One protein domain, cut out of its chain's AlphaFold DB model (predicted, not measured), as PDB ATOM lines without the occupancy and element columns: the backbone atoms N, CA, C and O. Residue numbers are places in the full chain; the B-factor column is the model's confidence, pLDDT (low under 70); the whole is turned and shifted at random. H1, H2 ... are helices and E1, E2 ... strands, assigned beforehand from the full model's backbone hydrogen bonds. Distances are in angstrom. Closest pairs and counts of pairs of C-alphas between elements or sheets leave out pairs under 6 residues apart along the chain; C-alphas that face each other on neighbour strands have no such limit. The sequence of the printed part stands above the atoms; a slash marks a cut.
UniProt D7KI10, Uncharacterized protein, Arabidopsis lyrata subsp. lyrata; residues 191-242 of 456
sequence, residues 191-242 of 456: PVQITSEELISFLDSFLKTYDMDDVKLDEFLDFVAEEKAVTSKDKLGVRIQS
ATOM      1  N   PRO A 191     145.731 174.178 102.532       66.88
ATOM      2  CA  PRO A 191     146.867 173.260 102.556       66.88
ATOM      3  C   PRO A 191     146.543 171.972 101.794       66.88
ATOM      4  O   PRO A 191     145.413 171.478 101.817       66.88
ATOM      5  N   VAL A 192     147.552 171.417 101.130       80.12
ATOM      6  CA  VAL A 192     147.387 170.176 100.367       80.12
ATOM      7  C   VAL A 192     147.089 169.028 101.328       80.12
ATOM      8  O   VAL A 192     147.756 168.876 102.350       80.12
ATOM      9  N   GLN A 193     146.092 168.206 100.996       89.19
ATOM     10  CA  GLN A 193     145.786 167.008 101.773       89.19
ATOM     11  C   GLN A 193     146.946 166.016 101.633       89.19
ATOM     12  O   GLN A 193     147.186 165.440 100.565       89.19
ATOM     13  N   ILE A 194     147.701 165.878 102.721       92.50
ATOM     14  CA  ILE A 194     148.803 164.934 102.856       92.50
ATOM     15  C   ILE A 194     148.755 164.270 104.230       92.50
ATOM     16  O   ILE A 194     148.619 164.956 105.247       92.50
ATOM     17  N   THR A 195     148.865 162.945 104.273       93.94
ATOM     18  CA  THR A 195     148.901 162.182 105.533       93.94
ATOM     19  C   THR A 195     150.332 161.856 105.960       93.94
ATOM     20  O   THR A 195     151.280 161.884 105.168       93.94
ATOM     21  N   SER A 196     150.517 161.511 107.233       92.94
ATOM     22  CA  SER A 196     151.791 160.975 107.728       92.94
ATOM     23  C   SER A 196     152.154 159.619 107.102       92.94
ATOM     24  O   SER A 196     153.339 159.340 106.915       92.94
ATOM     25  N   GLU A 197     151.166 158.810 106.711       92.38
ATOM     26  CA  GLU A 197     151.360 157.533 106.005       92.38
ATOM     27  C   GLU A 197     151.867 157.744 104.566       92.38
ATOM     28  O   GLU A 197     152.805 157.071 104.124       92.38
ATOM     29  N   GLU A 198     151.318 158.735 103.857       93.94
ATOM     30  CA  GLU A 198     151.826 159.163 102.551       93.94
ATOM     31  C   GLU A 198     153.260 159.689 102.663       93.94
ATOM     32  O   GLU A 198     154.112 159.284 101.879       93.94
ATOM     33  N   LEU A 199     153.580 160.517 103.667       94.06
ATOM     34  CA  LEU A 199     154.954 160.995 103.889       94.06
ATOM     35  C   LEU A 199     155.960 159.861 104.119       94.06
ATOM     36  O   LEU A 199     157.078 159.928 103.610       94.06
ATOM     37  N   ILE A 200     155.586 158.815 104.860       92.88
ATOM     38  CA  ILE A 200     156.442 157.633 105.053       92.88
ATOM     39  C   ILE A 200     156.623 156.878 103.726       92.88
ATOM     40  O   ILE A 200     157.728 156.430 103.421       92.88
ATOM     41  N   SER A 201     155.572 156.799 102.907       92.75
ATOM     42  CA  SER A 201     155.609 156.171 101.578       92.75
ATOM     43  C   SER A 201     156.484 156.957 100.590       92.75
ATOM     44  O   SER A 201     157.308 156.371  99.886       92.75
ATOM     45  N   PHE A 202     156.391 158.291 100.589       93.69
ATOM     46  CA  PHE A 202     157.286 159.161  99.824       93.69
ATOM     47  C   PHE A 202     158.733 159.050 100.306       93.69
ATOM     48  O   PHE A 202     159.638 159.022  99.478       93.69
ATOM     49  N   LEU A 203     158.979 158.925 101.616       92.50
ATOM     50  CA  LEU A 203     160.329 158.726 102.151       92.50
ATOM     51  C   LEU A 203     160.925 157.381 101.713       92.50
ATOM     52  O   LEU A 203     162.099 157.314 101.355       92.50
ATOM     53  N   ASP A 204     160.121 156.317 101.680       90.81
ATOM     54  CA  ASP A 204     160.536 155.023 101.136       90.81
ATOM     55  C   ASP A 204     160.850 155.084  99.628       90.81
ATOM     56  O   ASP A 204     161.838 154.490  99.188       90.81
ATOM     57  N   SER A 205     160.052 155.828  98.850       91.62
ATOM     58  CA  SER A 205     160.296 156.089  97.423       91.62
ATOM     59  C   SER A 205     161.584 156.891  97.202       91.62
ATOM     60  O   SER A 205     162.462 156.473  96.447       91.62
ATOM     61  N   PHE A 206     161.765 157.985  97.947       90.94
ATOM     62  CA  PHE A 206     162.959 158.828  97.907       90.94
ATOM     63  C   PHE A 206     164.235 158.016  98.180       90.94
ATOM     64  O   PHE A 206     165.188 158.082  97.407       90.94
ATOM     65  N   LEU A 207     164.217 157.163  99.211       88.69
ATOM     66  CA  LEU A 207     165.321 156.259  99.568       88.69
ATOM     67  C   LEU A 207     165.581 155.129  98.551       88.69
ATOM     68  O   LEU A 207     166.593 154.442  98.662       88.69
ATOM     69  N   LYS A 208     164.671 154.872  97.601       85.12
ATOM     70  CA  LYS A 208     164.893 153.934  96.481       85.12
ATOM     71  C   LYS A 208     165.504 154.634  95.268       85.12
ATOM     72  O   LYS A 208     166.291 154.021  94.553       85.12
ATOM     73  N   THR A 209     165.122 155.888  95.030       84.44
ATOM     74  CA  THR A 209     165.585 156.698  93.893       84.44
ATOM     75  C   THR A 209     166.966 157.303  94.145       84.44
ATOM     76  O   THR A 209     167.789 157.370  93.233       84.44
ATOM     77  N   TYR A 210     167.239 157.706  95.388       75.12
ATOM     78  CA  TYR A 210     168.487 158.336  95.802       75.12
ATOM     79  C   TYR A 210     169.178 157.469  96.861       75.12
ATOM     80  O   TYR A 210     168.733 157.399  98.006       75.12
ATOM     81  N   ASP A 211     170.282 156.825  96.472       67.69
ATOM     82  CA  ASP A 211     171.138 156.000  97.340       67.69
ATOM     83  C   ASP A 211     171.966 156.898  98.283       67.69
ATOM     84  O   ASP A 211     173.165 157.108  98.103       67.69
ATOM     85  N   MET A 212     171.272 157.558  99.217       67.12
ATOM     86  CA  MET A 212     171.791 158.635 100.061       67.12
ATOM     87  C   MET A 212     171.696 158.277 101.546       67.12
ATOM     88  O   MET A 212     170.619 158.295 102.142       67.12
ATOM     89  N   ASP A 213     172.857 158.060 102.168       64.62
ATOM     90  CA  ASP A 213     172.988 157.858 103.619       64.62
ATOM     91  C   ASP A 213     172.654 159.116 104.452       64.62
ATOM     92  O   ASP A 213     172.405 159.011 105.655       64.62
ATOM     93  N   ASP A 214     172.632 160.311 103.843       72.56
ATOM     94  CA  ASP A 214     172.308 161.575 104.524       72.56
ATOM     95  C   ASP A 214     171.173 162.351 103.838       72.56
ATOM     96  O   ASP A 214     171.388 163.318 103.103       72.56
ATOM     97  N   VAL A 215     169.937 161.919 104.098       82.69
ATOM     98  CA  VAL A 215     168.719 162.606 103.644       82.69
ATOM     99  C   VAL A 215     168.548 163.941 104.377       82.69
ATOM    100  O   VAL A 215     168.300 163.973 105.589       82.69
ATOM    101  N   LYS A 216     168.599 165.053 103.634       88.25
ATOM    102  CA  LYS A 216     168.248 166.381 104.156       88.25
ATOM    103  C   LYS A 216     166.738 166.597 104.128       88.25
ATOM    104  O   LYS A 216     166.060 166.198 103.187       88.25
ATOM    105  N   LEU A 217     166.226 167.292 105.147       89.38
ATOM    106  CA  LEU A 217     164.800 167.603 105.252       89.38
ATOM    107  C   LEU A 217     164.311 168.474 104.090       89.38
ATOM    108  O   LEU A 217     163.270 168.172 103.525       89.38
ATOM    109  N   ASP A 218     165.064 169.509 103.712       89.81
ATOM    110  CA  ASP A 218     164.690 170.387 102.601       89.81
ATOM    111  C   ASP A 218     164.561 169.634 101.274       89.81
ATOM    112  O   ASP A 218     163.523 169.728 100.632       89.81
ATOM    113  N   GLU A 219     165.567 168.831 100.920       91.06
ATOM    114  CA  GLU A 219     165.603 168.045  99.675       91.06
ATOM    115  C   GLU A 219     164.456 167.023  99.616       91.06
ATOM    116  O   GLU A 219     163.833 166.846  98.572       91.06
ATOM    117  N   PHE A 220     164.122 166.400 100.752       92.19
ATOM    118  CA  PHE A 220     162.964 165.515 100.858       92.19
ATOM    119  C   PHE A 220     161.626 166.264 100.718       92.19
ATOM    120  O   PHE A 220     160.715 165.774 100.055       92.19
ATOM    121  N   LEU A 221     161.485 167.447 101.323       92.31
ATOM    122  CA  LEU A 221     160.254 168.241 101.221       92.31
ATOM    123  C   LEU A 221     160.054 168.849  99.830       92.31
ATOM    124  O   LEU A 221     158.912 168.970  99.391       92.31
ATOM    125  N   ASP A 222     161.137 169.197  99.135       91.94
ATOM    126  CA  ASP A 222     161.087 169.646  97.744       91.94
ATOM    127  C   ASP A 222     160.641 168.483  96.826       91.94
ATOM    128  O   ASP A 222     159.718 168.660  96.036       91.94
ATOM    129  N   PHE A 223     161.152 167.258  97.031       92.69
ATOM    130  CA  PHE A 223     160.648 166.045  96.359       92.69
ATOM    131  C   PHE A 223     159.157 165.770  96.637       92.69
ATOM    132  O   PHE A 223     158.390 165.513  95.714       92.69
ATOM    133  N   VAL A 224     158.705 165.869  97.895       93.12
ATOM    134  CA  VAL A 224     157.279 165.694  98.239       93.12
ATOM    135  C   VAL A 224     156.404 166.777  97.593       93.12
ATOM    136  O   VAL A 224     155.267 166.497  97.211       93.12
ATOM    137  N   ALA A 225     156.911 168.005  97.444       92.19
ATOM    138  CA  ALA A 225     156.207 169.066  96.732       92.19
ATOM    139  C   ALA A 225     156.085 168.761  95.228       92.19
ATOM    140  O   ALA A 225     155.011 168.975  94.670       92.19
ATOM    141  N   GLU A 226     157.126 168.214  94.594       92.38
ATOM    142  CA  GLU A 226     157.077 167.753  93.198       92.38
ATOM    143  C   GLU A 226     156.062 166.609  93.010       92.38
ATOM    144  O   GLU A 226     155.174 166.720  92.163       92.38
ATOM    145  N   GLU A 227     156.108 165.569  93.850       90.38
ATOM    146  CA  GLU A 227     155.178 164.422  93.822       90.38
ATOM    147  C   GLU A 227     153.706 164.830  94.043       90.38
ATOM    148  O   GLU A 227     152.804 164.323  93.376       90.38
ATOM    149  N   LYS A 228     153.437 165.785  94.945       91.06
ATOM    150  CA  LYS A 228     152.086 166.341  95.176       91.06
ATOM    151  C   LYS A 228     151.725 167.494  94.214       91.06
ATOM    152  O   LYS A 228     150.688 168.128  94.405       91.06
ATOM    153  N   ALA A 229     152.549 167.777  93.196       88.81
ATOM    154  CA  ALA A 229     152.368 168.845  92.202       88.81
ATOM    155  C   ALA A 229     152.145 170.258  92.800       88.81
ATOM    156  O   ALA A 229     151.349 171.062  92.306       88.81
ATOM    157  N   VAL A 230     152.858 170.574  93.883       86.31
ATOM    158  CA  VAL A 230     152.703 171.795  94.683       86.31
ATOM    159  C   VAL A 230     153.785 172.815  94.337       86.31
ATOM    160  O   VAL A 230     154.965 172.498  94.260       86.31
ATOM    161  N   THR A 231     153.409 174.090  94.207       83.94
ATOM    162  CA  THR A 231     154.342 175.172  93.823       83.94
ATOM    163  C   THR A 231     155.476 175.438  94.820       83.94
ATOM    164  O   THR A 231     156.420 176.144  94.478       83.94
ATOM    165  N   SER A 232     155.339 174.996  96.072       84.38
ATOM    166  CA  SER A 232     156.336 175.170  97.132       84.38
ATOM    167  C   SER A 232     156.073 174.215  98.298       84.38
ATOM    168  O   SER A 232     154.918 173.975  98.660       84.38
ATOM    169  N   LYS A 233     157.146 173.737  98.943       86.50
ATOM    170  CA  LYS A 233     157.076 172.907 100.160       86.50
ATOM    171  C   LYS A 233     156.310 173.553 101.315       86.50
ATOM    172  O   LYS A 233     155.688 172.852 102.108       86.50
ATOM    173  N   ASP A 234     156.281 174.884 101.377       84.31
ATOM    174  CA  ASP A 234     155.573 175.633 102.419       84.31
ATOM    175  C   ASP A 234     154.067 175.331 102.479       84.31
ATOM    176  O   ASP A 234     153.474 175.353 103.555       84.31
ATOM    177  N   LYS A 235     153.456 174.980 101.339       86.38
ATOM    178  CA  LYS A 235     152.025 174.643 101.218       86.38
ATOM    179  C   LYS A 235     151.671 173.216 101.650       86.38
ATOM    180  O   LYS A 235     150.490 172.878 101.704       86.38
ATOM    181  N   LEU A 236     152.666 172.374 101.944       88.81
ATOM    182  CA  LEU A 236     152.437 170.991 102.371       88.81
ATOM    183  C   LEU A 236     151.819 170.913 103.778       88.81
ATOM    184  O   LEU A 236     151.171 169.925 104.101       88.81
ATOM    185  N   GLY A 237     152.019 171.927 104.633       90.31
ATOM    186  CA  GLY A 237     151.489 171.909 106.003       90.31
ATOM    187  C   GLY A 237     152.061 170.771 106.854       90.31
ATOM    188  O   GLY A 237     151.343 170.172 107.655       90.31
ATOM    189  N   VAL A 238     153.343 170.444 106.665       92.25
ATOM    190  CA  VAL A 238     154.018 169.312 107.318       92.25
ATOM    191  C   VAL A 238     155.074 169.776 108.314       92.25
ATOM    192  O   VAL A 238     155.768 170.771 108.108       92.25
ATOM    193  N   ARG A 239     155.229 169.015 109.395       91.25
ATOM    194  CA  ARG A 239     156.254 169.204 110.421       91.25
ATOM    195  C   ARG A 239     156.906 167.859 110.718       91.25
ATOM    196  O   ARG A 239     156.248 166.941 111.201       91.25
ATOM    197  N   ILE A 240     158.207 167.759 110.452       92.31
ATOM    198  CA  ILE A 240     158.989 166.531 110.636       92.31
ATOM    199  C   ILE A 240     160.115 166.790 111.636       92.31
ATOM    200  O   ILE A 240     160.997 167.615 111.412       92.31
ATOM    201  N   GLN A 241     160.096 166.052 112.740       89.69
ATOM    202  CA  GLN A 241     161.170 165.983 113.725       89.69
ATOM    203  C   GLN A 241     162.045 164.767 113.422       89.69
ATOM    204  O   GLN A 241     161.531 163.675 113.190       89.69
ATOM    205  N   SER A 242     163.367 164.942 113.472       85.25
ATOM    206  CA  SER A 242     164.339 163.842 113.404       85.25
ATOM    207  C   SER A 242     164.181 162.919 112.183       85.25
ATOM    208  O   SER A 242     164.164 161.703 112.334       85.25
TER     209      SER A 242
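Overview. This is residues 191 to 242 of the 456 residues of an uncharacterized protein of Arabidopsis lyrata subsp. lyrata (UniProt D7KI10). Two helices, H1 and H2, cross at nearly a right angle and form the core, while the link between them swings out at one end, where residues 208 to 214 stick out. The short helix H3 packs on H2, and a short strand, E1, follows it near H1. The printed part has 52 residues with three named helices and one named strand, in the order H1, H2, H3, E1, and the class is mostly helix. It is compact, with a radius of gyration of the C-alphas of 10.5 A, and its outline is elongated, spanning 30 by 20 by 16 A.

Along the chain. H1 is residues 196 to 209, 20.0 A long, and begins at C-alpha 196 at (151.791, 160.975, 107.728). H2 is residues 217 to 227, 15.3 A long, and begins at C-alpha 217 at (164.800, 167.603, 105.252). H3 is residues 233 to 236, 5.5 A long. E1 is residues 238 to 240, 6.6 A long, and ends at C-alpha 240 at (158.989, 166.531, 110.636).

Arrangement. H1 and H2 touch and are about perpendicular at 83 degrees; their closest C-alphas, of Phe 202 and Val 224, are 6.7 A apart. H2 and H3 touch, their closest C-alphas being those of Ala 225 and Lys 233, 5.2 A apart. H1 and H3 are apart. H1 and E1 are near each other, with 5 pairs of C-alphas within 10 A. H3 and E1 meet only through their link. E1 pairs with no named strand. In H1 and H2 every O i to N i+4 pair is within hydrogen-bond range; H3, with 4 residues, is too short for such a pair.

Size, cuts and confidence. The two C-alphas farthest apart, of Pro 191 and Asp 213, are 30.3 A apart. The printed part has no cut. The links H2 to H3 and H3 to E1 are tight, and H1 to H2 is short. The mean pLDDT of the printed part is 87.4; residue 191 and residues 211 to 213 are under 70.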